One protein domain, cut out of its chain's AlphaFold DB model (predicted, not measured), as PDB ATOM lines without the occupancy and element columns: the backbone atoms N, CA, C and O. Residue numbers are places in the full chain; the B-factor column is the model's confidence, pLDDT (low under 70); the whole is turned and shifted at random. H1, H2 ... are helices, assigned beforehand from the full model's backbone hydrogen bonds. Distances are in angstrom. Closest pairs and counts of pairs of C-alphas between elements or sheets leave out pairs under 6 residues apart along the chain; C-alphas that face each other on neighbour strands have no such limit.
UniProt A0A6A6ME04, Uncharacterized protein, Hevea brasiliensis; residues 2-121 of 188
ATOM      1  N   LEU A   2     207.924 151.673 134.418       29.81
ATOM      2  CA  LEU A   2     207.189 150.560 135.035       29.81
ATOM      3  C   LEU A   2     205.849 150.372 134.314       29.81
ATOM      4  O   LEU A   2     204.873 151.051 134.622       29.81
ATOM      5  N   GLU A   3     205.804 149.461 133.346       31.83
ATOM      6  CA  GLU A   3     204.538 148.864 132.932       31.83
ATOM      7  C   GLU A   3     203.956 148.136 134.153       31.83
ATOM      8  O   GLU A   3     204.617 147.291 134.755       31.83
ATOM      9  N   TYR A   4     202.724 148.459 134.542       36.34
ATOM     10  CA  TYR A   4     201.950 147.655 135.488       36.34
ATOM     11  C   TYR A   4     200.938 146.808 134.698       36.34
ATOM     12  O   TYR A   4     199.791 147.237 134.541       36.34
ATOM     13  N   PRO A   5     201.291 145.617 134.173       44.50
ATOM     14  CA  PRO A   5     200.350 144.809 133.424       44.50
ATOM     15  C   PRO A   5     199.703 143.790 134.361       44.50
ATOM     16  O   PRO A   5     200.151 142.658 134.429       44.50
ATOM     17  N   CYS A   6     198.657 144.158 135.099       38.47
ATOM     18  CA  CYS A   6     197.588 143.203 135.423       38.47
ATOM     19  C   CYS A   6     196.465 143.902 136.181       38.47
ATOM     20  O   CYS A   6     196.530 144.116 137.391       38.47
ATOM     21  N   LEU A   7     195.384 144.216 135.475       41.72
ATOM     22  CA  LEU A   7     194.092 144.332 136.131       41.72
ATOM     23  C   LEU A   7     193.639 142.891 136.418       41.72
ATOM     24  O   LEU A   7     192.978 142.274 135.585       41.72
ATOM     25  N   THR A   8     194.081 142.311 137.535       48.78
ATOM     26  CA  THR A   8     193.659 140.963 137.942       48.78
ATOM     27  C   THR A   8     192.242 141.059 138.493       48.78
ATOM     28  O   THR A   8     192.036 141.266 139.683       48.78
ATOM     29  N   LEU A   9     191.258 140.976 137.599       46.62
ATOM     30  CA  LEU A   9     189.857 140.809 137.957       46.62
ATOM     31  C   LEU A   9     189.581 139.305 138.033       46.62
ATOM     32  O   LEU A   9     189.451 138.644 137.002       46.62
ATOM     33  N   VAL A  10     189.545 138.757 139.246       44.03
ATOM     34  CA  VAL A  10     189.107 137.378 139.483       44.03
ATOM     35  C   VAL A  10     187.619 137.441 139.776       44.03
ATOM     36  O   VAL A  10     187.206 137.902 140.834       44.03
ATOM     37  N   LEU A  11     186.820 137.019 138.805       48.75
ATOM     38  CA  LEU A  11     185.393 136.797 138.974       48.75
ATOM     39  C   LEU A  11     185.123 135.324 138.702       48.75
ATOM     40  O   LEU A  11     185.565 134.805 137.677       48.75
ATOM     41  N   TRP A  12     184.346 134.688 139.576       54.25
ATOM     42  CA  TRP A  12     182.931 134.420 139.284       54.25
ATOM     43  C   TRP A  12     182.386 133.300 140.183       54.25
ATOM     44  O   TRP A  12     183.053 132.296 140.378       54.25
ATOM     45  N   ALA A  13     181.154 133.451 140.676       43.38
ATOM     46  CA  ALA A  13     180.398 132.381 141.312       43.38
ATOM     47  C   ALA A  13     179.038 132.183 140.638       43.38
ATOM     48  O   ALA A  13     178.280 133.143 140.491       43.38
ATOM     49  N   LEU A  14     178.746 130.939 140.245       50.25
ATOM     50  CA  LEU A  14     177.496 130.214 140.521       50.25
ATOM     51  C   LEU A  14     177.518 128.844 139.829       50.25
ATOM     52  O   LEU A  14     177.729 128.736 138.626       50.25
ATOM     53  N   LYS A  15     177.190 127.806 140.599       49.84
ATOM     54  CA  LYS A  15     177.014 126.403 140.184       49.84
ATOM     55  C   LYS A  15     175.914 126.176 139.126       49.84
ATOM     56  O   LYS A  15     175.823 125.088 138.569       49.84
ATOM     57  N   TYR A  16     175.084 127.186 138.846       48.91
ATOM     58  CA  TYR A  16     173.780 127.014 138.193       48.91
ATOM     59  C   TYR A  16     173.561 127.823 136.907       48.91
ATOM     60  O   TYR A  16     172.466 127.777 136.353       48.91
ATOM     61  N   VAL A  17     174.562 128.558 136.412       55.53
ATOM     62  CA  VAL A  17     174.414 129.349 135.180       55.53
ATOM     63  C   VAL A  17     175.507 128.967 134.193       55.53
ATOM     64  O   VAL A  17     176.691 129.010 134.511       55.53
ATOM     65  N   VAL A  18     175.105 128.592 132.979       53.31
ATOM     66  CA  VAL A  18     176.023 128.457 131.844       53.31
ATOM     67  C   VAL A  18     176.449 129.861 131.434       53.31
ATOM     68  O   VAL A  18     175.623 130.661 131.000       53.31
ATOM     69  N   VAL A  19     177.733 130.189 131.572       68.62
ATOM     70  CA  VAL A  19     178.216 131.561 131.338       68.62
ATOM     71  C   VAL A  19     178.880 131.680 129.986       68.62
ATOM     72  O   VAL A  19     180.076 131.949 129.865       68.62
ATOM     73  N   GLN A  20     178.057 131.516 128.953       79.00
ATOM     74  CA  GLN A  20     178.476 131.718 127.570       79.00
ATOM     75  C   GLN A  20     179.130 133.097 127.391       79.00
ATOM     76  O   GLN A  20     180.230 133.185 126.862       79.00
ATOM     77  N   GLY A  21     178.549 134.153 127.977       83.50
ATOM     78  CA  GLY A  21     179.107 135.506 127.885       83.50
ATOM     79  C   GLY A  21     180.528 135.657 128.454       83.50
ATOM     80  O   GLY A  21     181.312 136.453 127.942       83.50
ATOM     81  N   LEU A  22     180.911 134.882 129.474       83.38
ATOM     82  CA  LEU A  22     182.264 134.928 130.046       83.38
ATOM     83  C   LEU A  22     183.251 134.131 129.191       83.38
ATOM     84  O   LEU A  22     184.395 134.562 129.030       83.38
ATOM     85  N   LEU A  23     182.810 133.014 128.604       86.38
ATOM     86  CA  LEU A  23     183.598 132.267 127.622       86.38
ATOM     87  C   LEU A  23     183.848 133.113 126.366       86.38
ATOM     88  O   LEU A  23     184.987 133.205 125.907       86.38
ATOM     89  N   ASP A  24     182.831 133.821 125.878       90.12
ATOM     90  CA  ASP A  24     182.951 134.741 124.745       90.12
ATOM     91  C   ASP A  24     183.944 135.874 125.055       90.12
ATOM     92  O   ASP A  24     184.831 136.186 124.252       90.12
ATOM     93  N   LEU A  25     183.875 136.450 126.262       89.19
ATOM     94  CA  LEU A  25     184.850 137.442 126.722       89.19
ATOM     95  C   LEU A  25     186.262 136.861 126.846       89.19
ATOM     96  O   LEU A  25     187.232 137.551 126.520       89.19
ATOM     97  N   LYS A  26     186.409 135.609 127.291       86.50
ATOM     98  CA  LYS A  26     187.715 134.939 127.377       86.50
ATOM     99  C   LYS A  26     188.310 134.731 125.994       86.50
ATOM    100  O   LYS A  26     189.500 134.984 125.824       86.50
ATOM    101  N   ASN A  27     187.494 134.362 125.011       91.81
ATOM    102  CA  ASN A  27     187.920 134.237 123.619       91.81
ATOM    103  C   ASN A  27     188.360 135.587 123.039       91.81
ATOM    104  O   ASN A  27     189.356 135.655 122.321       91.81
ATOM    105  N   LYS A  28     187.674 136.679 123.402       93.25
ATOM    106  CA  LYS A  28     188.040 138.040 122.980       93.25
ATOM    107  C   LYS A  28     189.294 138.579 123.681       93.25
ATOM    108  O   LYS A  28     190.063 139.324 123.077       93.25
ATOM    109  N   PHE A  29     189.521 138.212 124.943       90.19
ATOM    110  CA  PHE A  29     190.628 138.715 125.767       90.19
ATOM    111  C   PHE A  29     191.469 137.593 126.408       90.19
ATOM    112  O   PHE A  29     191.680 137.592 127.627       90.19
ATOM    113  N   PRO A  30     192.033 136.658 125.622       87.75
ATOM    114  CA  PRO A  30     192.585 135.402 126.138       87.75
ATOM    115  C   PRO A  30     193.792 135.591 127.057       87.75
ATOM    116  O   PRO A  30     193.986 134.804 127.983       87.75
ATOM    117  N   LYS A  31     194.576 136.655 126.843       88.38
ATOM    118  CA  LYS A  31     195.753 136.989 127.659       88.38
ATOM    119  C   LYS A  31     195.416 137.771 128.934       88.38
ATOM    120  O   LYS A  31     196.225 137.787 129.852       88.38
ATOM    121  N   ARG A  32     194.255 138.439 128.986       85.62
ATOM    122  CA  ARG A  32     193.889 139.374 130.069       85.62
ATOM    123  C   ARG A  32     192.820 138.832 131.009       85.62
ATOM    124  O   ARG A  32     192.842 139.162 132.186       85.62
ATOM    125  N   LEU A  33     191.892 138.024 130.501       85.81
ATOM    126  CA  LEU A  33     190.838 137.413 131.301       85.81
ATOM    127  C   LEU A  33     191.240 135.986 131.660       85.81
ATOM    128  O   LEU A  33     191.584 135.203 130.782       85.81
ATOM    129  N   ASN A  34     191.183 135.622 132.934       86.44
ATOM    130  CA  ASN A  34     191.323 134.241 133.383       86.44
ATOM    131  C   ASN A  34     190.094 133.885 134.208       86.44
ATOM    132  O   ASN A  34     189.715 134.638 135.097       86.44
ATOM    133  N   ILE A  35     189.485 132.750 133.884       86.31
ATOM    134  CA  ILE A  35     188.286 132.259 134.554       86.31
ATOM    135  C   ILE A  35     188.741 131.219 135.572       86.31
ATOM    136  O   ILE A  35     189.457 130.285 135.206       86.31
ATOM    137  N   LEU A  36     188.353 131.399 136.832       87.06
ATOM    138  CA  LEU A  36     188.560 130.424 137.900       87.06
ATOM    139  C   LEU A  36     187.195 129.938 138.374       87.06
ATOM    140  O   LEU A  36     186.261 130.728 138.488       87.06
ATOM    141  N   GLN A  37     187.085 128.642 138.644       83.56
ATOM    142  CA  GLN A  37     185.879 128.084 139.235       83.56
ATOM    143  C   GLN A  37     185.835 128.428 140.724       83.56
ATOM    144  O   GLN A  37     186.802 128.198 141.452       83.56
ATOM    145  N   LEU A  38     184.701 128.958 141.171       86.62
ATOM    146  CA  LEU A  38     184.467 129.316 142.562       86.62
ATOM    147  C   LEU A  38     183.000 129.055 142.909       86.62
ATOM    148  O   LEU A  38     182.092 129.636 142.317       86.62
ATOM    149  N   ASP A  39     182.781 128.173 143.876       88.56
ATOM    150  CA  ASP A  39     181.485 127.959 144.506       88.56
ATOM    151  C   ASP A  39     181.513 128.546 145.921       88.56
ATOM    152  O   ASP A  39     182.326 128.152 146.759       88.56
ATOM    153  N   LEU A  40     180.640 129.519 146.174       88.94
ATOM    154  CA  LEU A  40     180.586 130.248 147.441       88.94
ATOM    155  C   LEU A  40     180.016 129.416 148.584       88.94
ATOM    156  O   LEU A  40     180.291 129.730 149.738       88.94
ATOM    157  N   THR A  41     179.274 128.352 148.269       89.56
ATOM    158  CA  THR A  41     178.738 127.420 149.270       89.56
ATOM    159  C   THR A  41     179.750 126.322 149.624       89.56
ATOM    160  O   THR A  41     179.432 125.380 150.344       89.56
ATOM    161  N   ILE A  42     180.972 126.366 149.073       92.25
ATOM    162  CA  ILE A  42     181.997 125.338 149.280       92.25
ATOM    163  C   ILE A  42     183.320 126.004 149.662       92.25
ATOM    164  O   ILE A  42     184.087 126.453 148.812       92.25
ATOM    165  N   GLU A  43     183.659 126.001 150.953       92.25
ATOM    166  CA  GLU A  43     184.872 126.670 151.448       92.25
ATOM    167  C   GLU A  43     186.166 126.155 150.784       92.25
ATOM    168  O   GLU A  43     187.085 126.936 150.523       92.25
ATOM    169  N   SER A  44     186.255 124.859 150.462       94.62
ATOM    170  CA  SER A  44     187.414 124.302 149.748       94.62
ATOM    171  C   SER A  44     187.557 124.859 148.328       94.62
ATOM    172  O   SER A  44     188.684 125.046 147.870       94.62
ATOM    173  N   SER A  45     186.451 125.210 147.662       92.25
ATOM    174  CA  SER A  45     186.470 125.893 146.365       92.25
ATOM    175  C   SER A  45     187.044 127.307 146.497       92.25
ATOM    176  O   SER A  45     187.916 127.695 145.717       92.25
ATOM    177  N   ILE A  46     186.652 128.043 147.543       91.25
ATOM    178  CA  ILE A  46     187.191 129.382 147.839       91.25
ATOM    179  C   ILE A  46     188.700 129.323 148.126       91.25
ATOM    180  O   ILE A  46     189.474 130.139 147.609       91.25
ATOM    181  N   LYS A  47     189.143 128.327 148.905       92.44
ATOM    182  CA  LYS A  47     190.568 128.090 149.197       92.44
ATOM    183  C   LYS A  47     191.364 127.766 147.932       92.44
ATOM    184  O   LYS A  47     192.399 128.389 147.700       92.44
ATOM    185  N   ALA A  48     190.865 126.861 147.091       91.94
ATOM    186  CA  ALA A  48     191.517 126.491 145.836       91.94
ATOM    187  C   ALA A  48     191.645 127.687 144.872       91.94
ATOM    188  O   ALA A  48     192.705 127.895 144.274       91.94
ATOM    189  N   CYS A  49     190.600 128.517 144.771       90.56
ATOM    190  CA  CYS A  49     190.635 129.758 143.998       90.56
ATOM    191  C   CYS A  49     191.700 130.725 144.544       90.56
ATOM    192  O   CYS A  49     192.536 131.216 143.788       90.56
ATOM    193  N   THR A  50     191.744 130.924 145.865       88.38
ATOM    194  CA  THR A  50     192.746 131.776 146.532       88.38
ATOM    195  C   THR A  50     194.178 131.314 146.248       88.38
ATOM    196  O   THR A  50     195.030 132.132 145.894       88.38
ATOM    197  N   MET A  51     194.442 130.007 146.347       90.06
ATOM    198  CA  MET A  51     195.747 129.423 146.013       90.06
ATOM    199  C   MET A  51     196.112 129.666 144.548       90.06
ATOM    200  O   MET A  51     197.194 130.177 144.266       90.06
ATOM    201  N   SER A  52     195.176 129.416 143.629       89.06
ATOM    202  CA  SER A  52     195.378 129.642 142.192       89.06
ATOM    203  C   SER A  52     195.711 131.106 141.873       89.06
ATOM    204  O   SER A  52     196.557 131.389 141.023       89.06
ATOM    205  N   VAL A  53     195.066 132.061 142.557       87.62
ATOM    206  CA  VAL A  53     195.362 133.495 142.411       87.62
ATOM    207  C   VAL A  53     196.768 133.817 142.914       87.62
ATOM    208  O   VAL A  53     197.514 134.519 142.227       87.62
ATOM    209  N   ARG A  54     197.147 133.286 144.082       86.31
ATOM    210  CA  ARG A  54     198.475 133.491 144.673       86.31
ATOM    211  C   ARG A  54     199.583 132.949 143.779       86.31
ATOM    212  O   ARG A  54     200.531 133.671 143.494       86.31
ATOM    213  N   GLU A  55     199.454 131.708 143.323       88.75
ATOM    214  CA  GLU A  55     200.463 131.032 142.503       88.75
ATOM    215  C   GLU A  55     200.654 131.721 141.151       88.75
ATOM    216  O   GLU A  55     201.779 131.874 140.681       88.75
ATOM    217  N   LYS A  56     199.560 132.176 140.530       86.94
ATOM    218  CA  LYS A  56     199.607 132.749 139.184       86.94
ATOM    219  C   LYS A  56     199.980 134.230 139.146       86.94
ATOM    220  O   LYS A  56     200.643 134.653 138.201       86.94
ATOM    221  N   TYR A  57     199.522 135.029 140.111       84.00
ATOM    222  CA  TYR A  57     199.679 136.493 140.072       84.00
ATOM    223  C   TYR A  57     200.504 137.059 141.225       84.00
ATOM    224  O   TYR A  57     200.847 138.242 141.199       84.00
ATOM    225  N   GLY A  58     200.783 136.264 142.261       83.56
ATOM    226  CA  GLY A  58     201.451 136.695 143.489       83.56
ATOM    227  C   GLY A  58     200.574 137.563 144.393       83.56
ATOM    228  O   GLY A  58     200.525 137.330 145.598       83.56
ATOM    229  N   SER A  59     199.861 138.541 143.824       80.94
ATOM    230  CA  SER A  59     199.007 139.466 144.567       80.94
ATOM    231  C   SER A  59     197.739 139.889 143.818       80.94
ATOM    232  O   SER A  59     197.699 139.911 142.585       80.94
ATOM    233  N   LEU A  60     196.716 140.274 144.581       82.75
ATOM    234  CA  LEU A  60     195.466 140.858 144.103       82.75
ATOM    235  C   LEU A  60     195.418 142.365 144.401       82.75
ATOM    236  O   LEU A  60     195.741 142.812 145.503       82.75
ATOM    237  N   ASN A  61     194.996 143.152 143.410       84.00
ATOM    238  CA  ASN A  61     194.849 144.607 143.526       84.00
ATOM    239  C   ASN A  61     193.420 145.059 143.832       84.00
ATOM    240  O   ASN A  61     193.235 146.099 144.454       84.00
ATOM    241  N   ARG A  62     192.422 144.341 143.313       86.81
ATOM    242  CA  ARG A  62     191.002 144.676 143.437       86.81
ATOM    243  C   ARG A  62     190.208 143.383 143.552       86.81
ATOM    244  O   ARG A  62     190.443 142.457 142.780       86.81
ATOM    245  N   LEU A  63     189.264 143.352 144.482       88.94
ATOM    246  CA  LEU A  63     188.285 142.283 144.639       88.94
ATOM    247  C   LEU A  63     186.896 142.872 144.391       88.94
ATOM    248  O   LEU A  63     186.566 143.907 144.963       88.94
ATOM    249  N   ILE A  64     186.095 142.230 143.538       90.94
ATOM    250  CA  ILE A  64     184.704 142.621 143.288       90.94
ATOM    251  C   ILE A  64     183.821 141.407 143.558       90.94
ATOM    252  O   ILE A  64     183.819 140.451 142.784       90.94
ATOM    253  N   ASN A  65     183.045 141.465 144.637       90.31
ATOM    254  CA  ASN A  65     182.004 140.486 144.919       90.31
ATOM    255  C   ASN A  65     180.707 140.940 144.240       90.31
ATOM    256  O   ASN A  65     179.995 141.792 144.759       90.31
ATOM    257  N   ALA A  66     180.424 140.387 143.061       90.12
ATOM    258  CA  ALA A  66     179.198 140.655 142.296       90.12
ATOM    259  C   ALA A  66     178.258 139.435 142.225       90.12
ATOM    260  O   ALA A  66     177.319 139.401 141.434       90.12
ATOM    261  N   SER A  67     178.547 138.401 143.012       86.31
ATOM    262  CA  SER A  67     177.741 137.190 143.123       86.31
ATOM    263  C   SER A  67     176.513 137.434 143.988       86.31
ATOM    264  O   SER A  67     176.636 137.946 145.101       86.31
ATOM    265  N   GLY A  68     175.352 136.996 143.517       87.19
ATOM    266  CA  GLY A  68     174.137 137.013 144.309       87.19
ATOM    267  C   GLY A  68     173.047 136.164 143.677       87.19
ATOM    268  O   GLY A  68     173.015 135.975 142.458       87.19
ATOM    269  N   ILE A  69     172.160 135.651 144.518       88.06
ATOM    270  CA  ILE A  69     170.949 134.943 144.114       88.06
ATOM    271  C   ILE A  69     169.731 135.632 144.711       88.06
ATOM    272  O   ILE A  69     169.763 136.156 145.821       88.06
ATOM    273  N   LEU A  70     168.648 135.622 143.946       83.75
ATOM    274  CA  LEU A  70     167.368 136.209 144.337       83.75
ATOM    275  C   LEU A  70     166.215 135.266 144.004       83.75
ATOM    276  O   LEU A  70     165.273 135.124 144.773       83.75
ATOM    277  N   SER A  71     166.320 134.578 142.868       80.50
ATOM    278  CA  SER A  71     165.445 133.481 142.494       80.50
ATOM    279  C   SER A  71     166.236 132.451 141.697       80.50
ATOM    280  O   SER A  71     167.055 132.807 140.850       80.50
ATOM    281  N   ILE A  72     165.993 131.177 141.979       78.56
ATOM    282  CA  ILE A  72     166.504 130.033 141.231       78.56
ATOM    283  C   ILE A  72     165.282 129.176 140.891       78.56
ATOM    284  O   ILE A  72     164.578 128.751 141.815       78.56
ATOM    285  N   PRO A  73     165.004 128.901 139.603       75.25
ATOM    286  CA  PRO A  73     163.873 128.069 139.211       75.25
ATOM    287  C   PRO A  73     163.830 126.763 140.015       75.25
ATOM    288  O   PRO A  73     164.830 126.055 140.109       75.25
ATOM    289  N   ASN A  74     162.674 126.460 140.611       73.88
ATOM    290  CA  ASN A  74     162.416 125.265 141.430       73.88
ATOM    291  C   ASN A  74     163.263 125.100 142.712       73.88
ATOM    292  O   ASN A  74     163.124 124.076 143.374       73.88
ATOM    293  N   MET A  75     164.121 126.062 143.075       74.94
ATOM    294  CA  MET A  75     164.983 125.965 144.268       74.94
ATOM    295  C   MET A  75     164.891 127.171 145.204       74.94
ATOM    296  O   MET A  75     164.988 126.998 146.413       74.94
ATOM    297  N   LEU A  76     164.738 128.382 144.664       77.62
ATOM    298  CA  LEU A  76     164.661 129.611 145.447       77.62
ATOM    299  C   LEU A  76     163.615 130.534 144.830       77.62
ATOM    300  O   LEU A  76     163.758 130.991 143.693       77.62
ATOM    301  N   GLN A  77     162.568 130.828 145.592       73.31
ATOM    302  CA  GLN A  77     161.586 131.839 145.231       73.31
ATOM    303  C   GLN A  77     161.683 133.006 146.217       73.31
ATOM    304  O   GLN A  77     161.822 132.778 147.415       73.31
ATOM    305  N   PRO A  78     161.613 134.251 145.734       71.06
ATOM    306  CA  PRO A  78     161.627 135.416 146.598       71.06
ATOM    307  C   PRO A  78     160.415 135.433 147.514       71.06
ATOM    308  O   PRO A  78     159.261 135.272 147.093       71.06
ATOM    309  N   GLU A  79     160.694 135.708 148.776       76.19
ATOM    310  CA  GLU A  79     159.695 135.832 149.819       76.19
ATOM    311  C   GLU A  79     158.968 137.163 149.651       76.19
ATOM    312  O   GLU A  79     159.410 138.223 150.074       76.19
ATOM    313  N   THR A  80     157.834 137.109 148.964       74.06
ATOM    314  CA  THR A  80     156.951 138.268 148.763       74.06
ATOM    315  C   THR A  80     155.893 138.385 149.861       74.06
ATOM    316  O   THR A  80     155.218 139.405 149.961       74.06
ATOM    317  N   THR A  81     155.750 137.345 150.693       79.62
ATOM    318  CA  THR A  81     154.817 137.255 151.826       79.62
ATOM    319  C   THR A  81     155.365 136.296 152.883       79.62
ATOM    320  O   THR A  81     155.903 135.252 152.511       79.62
ATOM    321  N   LEU A  82     155.113 136.558 154.171       83.62
ATOM    322  CA  LEU A  82     155.550 135.691 155.281       83.62
ATOM    323  C   LEU A  82     155.085 134.227 155.156       83.62
ATOM    324  O   LEU A  82     155.802 133.314 155.544       83.62
ATOM    325  N   ASN A  83     153.922 133.976 154.552       84.69
ATOM    326  CA  ASN A  83     153.381 132.619 154.387       84.69
ATOM    327  C   ASN A  83     154.161 131.745 153.387       84.69
ATOM    328  O   ASN A  83     153.865 130.561 153.263       84.69
ATOM    329  N   ARG A  84     155.102 132.324 152.633       81.31
ATOM    330  CA  ARG A  84     155.920 131.627 151.624       81.31
ATOM    331  C   ARG A  84     157.374 131.442 152.068       81.31
ATOM    332  O   ARG A  84     158.202 131.053 151.254       81.31
ATOM    333  N   VAL A  85     157.676 131.766 153.324       84.75
ATOM    334  CA  VAL A  85     159.019 131.662 153.894       84.75
ATOM    335  C   VAL A  85     159.393 130.196 154.053       84.75
ATOM    336  O   VAL A  85     158.676 129.427 154.698       84.75
ATOM    337  N   GLU A  86     160.546 129.818 153.514       87.44
ATOM    338  CA  GLU A  86     161.088 128.468 153.651       87.44
ATOM    339  C   GLU A  86     162.510 128.523 154.201       87.44
ATOM    340  O   GLU A  86     163.386 129.196 153.662       87.44
ATOM    341  N   LYS A  87     162.773 127.743 155.256       90.25
ATOM    342  CA  LYS A  87     164.095 127.700 155.899       90.25
ATOM    343  C   LYS A  87     165.215 127.377 154.904       90.25
ATOM    344  O   LYS A  87     166.268 127.998 154.962       90.25
ATOM    345  N   SER A  88     165.014 126.407 154.014       89.50
ATOM    346  CA  SER A  88     165.995 126.023 152.987       89.50
ATOM    347  C   SER A  88     166.345 127.190 152.063       89.50
ATOM    348  O   SER A  88     167.523 127.443 151.819       89.50
ATOM    349  N   SER A  89     165.326 127.919 151.608       87.94
ATOM    350  CA  SER A  89     165.455 129.098 150.750       87.94
ATOM    351  C   SER A  89     166.234 130.219 151.441       87.94
ATOM    352  O   SER A  89     167.207 130.729 150.883       87.94
ATOM    353  N   LEU A  90     165.875 130.540 152.689       89.19
ATOM    354  CA  LEU A  90     166.577 131.540 153.499       89.19
ATOM    355  C   LEU A  90     168.045 131.188 153.725       89.19
ATOM    356  O   LEU A  90     168.920 132.034 153.548       89.19
ATOM    357  N   MET A  91     168.320 129.941 154.110       92.00
ATOM    358  CA  MET A  91     169.685 129.503 154.395       92.00
ATOM    359  C   MET A  91     170.554 129.542 153.139       92.00
ATOM    360  O   MET A  91     171.678 130.027 153.216       92.00
ATOM    361  N   LEU A  92     170.029 129.116 151.986       89.62
ATOM    362  CA  LEU A  92     170.755 129.184 150.717       89.62
ATOM    363  C   LEU A  92     171.041 130.636 150.302       89.62
ATOM    364  O   LEU A  92     172.163 130.957 149.904       89.62
ATOM    365  N   ALA A  93     170.054 131.530 150.418       89.81
ATOM    366  CA  ALA A  93     170.240 132.950 150.129       89.81
ATOM    367  C   ALA A  93     171.279 133.586 151.065       89.81
ATOM    368  O   ALA A  93     172.156 134.314 150.602       89.81
ATOM    369  N   TYR A  94     171.228 133.280 152.362       92.88
ATOM    370  CA  TYR A  94     172.202 133.762 153.342       92.88
ATOM    371  C   TYR A  94     173.612 133.220 153.073       92.88
ATOM    372  O   TYR A  94     174.595 133.964 153.140       92.88
ATOM    373  N   GLU A  95     173.720 131.944 152.705       92.62
ATOM    374  CA  GLU A  95     174.989 131.304 152.375       92.62
ATOM    375  C   GLU A  95     175.655 131.962 151.158       92.62
ATOM    376  O   GLU A  95     176.837 132.300 151.207       92.62
ATOM    377  N   VAL A  96     174.895 132.223 150.091       90.31
ATOM    378  CA  VAL A  96     175.438 132.792 148.848       90.31
ATOM    379  C   VAL A  96     175.612 134.312 148.906       90.31
ATOM    380  O   VAL A  96     176.606 134.818 148.385       90.31
ATOM    381  N   ASN A  97     174.685 135.051 149.520       92.25
ATOM    382  CA  ASN A  97     174.680 136.520 149.477       92.25
ATOM    383  C   ASN A  97     175.446 137.171 150.637       92.25
ATOM    384  O   ASN A  97     175.858 138.321 150.503       92.25
ATOM    385  N   ALA A  98     175.641 136.469 151.760       92.25
ATOM    386  CA  ALA A  98     176.312 137.020 152.939       92.25
ATOM    387  C   ALA A  98     177.552 136.209 153.336       92.25
ATOM    388  O   ALA A  98     178.668 136.734 153.308       92.25
ATOM    389  N   VAL A  99     177.389 134.922 153.661       94.75
ATOM    390  CA  VAL A  99     178.494 134.092 154.181       94.75
ATOM    391  C   VAL A  99     179.603 133.921 153.141       94.75
ATOM    392  O   VAL A  99     180.774 134.161 153.440       94.75
ATOM    393  N   GLY A 100     179.244 133.566 151.909       92.12
ATOM    394  CA  GLY A 100     180.170 133.378 150.795       92.12
ATOM    395  C   GLY A 100     181.079 134.588 150.548       92.12
ATOM    396  O   GLY A 100     182.301 134.444 150.635       92.12
ATOM    397  N   PRO A 101     180.528 135.793 150.296       91.06
ATOM    398  CA  PRO A 101     181.309 137.017 150.127       91.06
ATOM    399  C   PRO A 101     182.252 137.315 151.298       91.06
ATOM    400  O   PRO A 101     183.403 137.684 151.059       91.06
ATOM    401  N   ILE A 102     181.816 137.102 152.545       91.44
ATOM    402  CA  ILE A 102     182.662 137.289 153.737       91.44
ATOM    403  C   ILE A 102     183.834 136.299 153.735       91.44
ATOM    404  O   ILE A 102     184.976 136.691 153.990       91.44
ATOM    405  N   LEU A 103     183.593 135.025 153.410       91.50
ATOM    406  CA  LEU A 103     184.649 134.011 153.324       91.50
ATOM    407  C   LEU A 103     185.637 134.294 152.187       91.50
ATOM    408  O   LEU A 103     186.843 134.119 152.379       91.50
ATOM    409  N   VAL A 104     185.146 134.764 151.037       90.56
ATOM    410  CA  VAL A 104     185.983 135.216 149.917       90.56
ATOM    411  C   VAL A 104     186.861 136.383 150.347       90.56
ATOM    412  O   VAL A 104     188.067 136.327 150.122       90.56
ATOM    413  N   ILE A 105     186.293 137.403 151.002       88.31
ATOM    414  CA  ILE A 105     187.060 138.542 151.523       88.31
ATOM    415  C   ILE A 105     188.132 138.037 152.486       88.31
ATOM    416  O   ILE A 105     189.305 138.322 152.269       88.31
ATOM    417  N   ARG A 106     187.768 137.231 153.492       87.31
ATOM    418  CA  ARG A 106     188.713 136.685 154.482       87.31
ATOM    419  C   ARG A 106     189.903 135.982 153.824       87.31
ATOM    420  O   ARG A 106     191.041 136.202 154.229       87.31
ATOM    421  N   LEU A 107     189.646 135.120 152.840       87.12
ATOM    422  CA  LEU A 107     190.685 134.292 152.224       87.12
ATOM    423  C   LEU A 107     191.497 135.057 151.170       87.12
ATOM    424  O   LEU A 107     192.718 134.917 151.134       87.12
ATOM    425  N   LEU A 108     190.861 135.907 150.360       83.25
ATOM    426  CA  LEU A 108     191.563 136.691 149.343       83.25
ATOM    427  C   LEU A 108     192.280 137.919 149.909       83.25
ATOM    428  O   LEU A 108     193.246 138.381 149.303       83.25
ATOM    429  N   LEU A 109     191.885 138.418 151.084       80.38
ATOM    430  CA  LEU A 109     192.614 139.480 151.783       80.38
ATOM    431  C   LEU A 109     194.078 139.079 152.011       80.38
ATOM    432  O   LEU A 109     194.975 139.894 151.797       80.38
ATOM    433  N   ALA A 110     194.319 137.801 152.327       74.25
ATOM    434  CA  ALA A 110     195.650 137.236 152.543       74.25
ATOM    435  C   ALA A 110     196.569 137.297 151.303       74.25
ATOM    436  O   ALA A 110     197.788 137.206 151.430       74.25
ATOM    437  N   VAL A 111     195.996 137.434 150.103       75.06
ATOM    438  CA  VAL A 111     196.733 137.538 148.831       75.06
ATOM    439  C   VAL A 111     196.667 138.941 148.235       75.06
ATOM    440  O   VAL A 111     197.120 139.155 147.115       75.06
ATOM    441  N   THR A 112     196.123 139.931 148.944       68.94
ATOM    442  CA  THR A 112     196.254 141.330 148.517       68.94
ATOM    443  C   THR A 112     197.692 141.812 148.712       68.94
ATOM    444  O   THR A 112     198.433 141.274 149.537       68.94
ATOM    445  N   LYS A 113     198.112 142.838 147.957       59.72
ATOM    446  CA  LYS A 113     199.478 143.412 148.035       59.72
ATOM    447  C   LYS A 113     199.929 143.803 149.455       59.72
ATOM    448  O   LYS A 113     201.116 144.033 149.666       59.72
ATOM    449  N   THR A 114     199.003 143.882 150.405       50.94
ATOM    450  CA  THR A 114     199.204 144.348 151.777       50.94
ATOM    451  C   THR A 114     199.806 143.290 152.715       50.94
ATOM    452  O   THR A 114     200.276 143.647 153.787       50.94
ATOM    453  N   VAL A 115     199.897 142.008 152.329       47.97
ATOM    454  CA  VAL A 115     200.487 140.951 153.194       47.97
ATOM    455  C   VAL A 115     202.011 140.820 153.032       47.97
ATOM    456  O   VAL A 115     202.616 139.801 153.348       47.97
ATOM    457  N   SER A 116     202.683 141.877 152.579       42.75
ATOM    458  CA  SER A 116     204.116 142.055 152.842       42.75
ATOM    459  C   SER A 116     204.280 142.732 154.203       42.75
ATOM    460  O   SER A 116     204.548 143.926 154.270       42.75
ATOM    461  N   VAL A 117     204.060 141.980 155.287       43.69
ATOM    462  CA  VAL A 117     204.192 142.487 156.670       43.69
ATOM    463  C   VAL A 117     205.592 142.245 157.256       43.69
ATOM    464  O   VAL A 117     205.825 142.575 158.408       43.69
ATOM    465  N   GLU A 118     206.558 141.714 156.495       41.59
ATOM    466  CA  GLU A 118     207.903 141.477 157.054       41.59
ATOM    467  C   GLU A 118     208.870 142.659 156.993       41.59
ATOM    468  O   GLU A 118     209.869 142.613 157.695       41.59
ATOM    469  N   PHE A 119     208.585 143.756 156.289       38.56
ATOM    470  CA  PHE A 119     209.398 144.969 156.425       38.56
ATOM    471  C   PHE A 119     208.545 146.228 156.245       38.56
ATOM    472  O   PHE A 119     207.938 146.444 155.200       38.56
ATOM    473  N   GLU A 120     208.489 147.009 157.324       45.91
ATOM    474  CA  GLU A 120     208.302 148.460 157.412       45.91
ATOM    475  C   GLU A 120     207.633 149.176 156.218       45.91
ATOM    476  O   GLU A 120     208.219 149.395 155.163       45.91
ATOM    477  N   GLN A 121     206.422 149.681 156.480       51.81
ATOM    478  CA  GLN A 121     205.762 150.791 155.778       51.81
ATOM    479  C   GLN A 121     205.405 150.590 154.289       51.81
ATOM    480  O   GLN A 121     206.162 150.953 153.388       51.81
TER     481      GLN A 121
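What this domain is: This is residues 2 to 121 of the 188 residues of an uncharacterized protein of Hevea brasiliensis (UniProt A0A6A6ME04). With little regular structure, the model has one long helix, H3, along its longest axis, H2 beside its last turns, and H1 apart from both, looped out between unnamed residues 2 to 19 and 29 to 42. The 120 printed residues hold three named helices, in the order H1, H2, H3, and no named strand; the class is all helix, with under half, 47, in named elements. It is loose, radius of gyration of the C-alphas 17.2 A, and spans 59 by 38 by 22 A.

Where its parts are: H3, residues 87 to 109, runs 31.1 A, from C-alpha 87 at (164.095, 127.700, 155.899) to C-alpha 109 at (192.614, 139.480, 151.783). H2 is residues 43 to 57, 21.1 A; H1 is residues 20 to 28, 12.3 A.

How they stand to each other: H3 has a kink of 29 degrees near residue 94. H2 touches H3 at residues 103 to 108 alone, closest C-alphas Thr 50 and Leu 108, 5.8 A, at a shallow tilt of 28 degrees, the same way. H1 is apart from both. Every O i to N i+4 pair is within hydrogen-bond range in H1 and H2, 16 of 19 in H3.

The domain as a whole: The farthest C-alphas, of Leu 2 and Asn 83, are 59.9 A apart. The printed part has no cut; both links are long. Residues 116 to 121 stand free. The pLDDT is under 70 at residues 2 to 19 and 112 to 121.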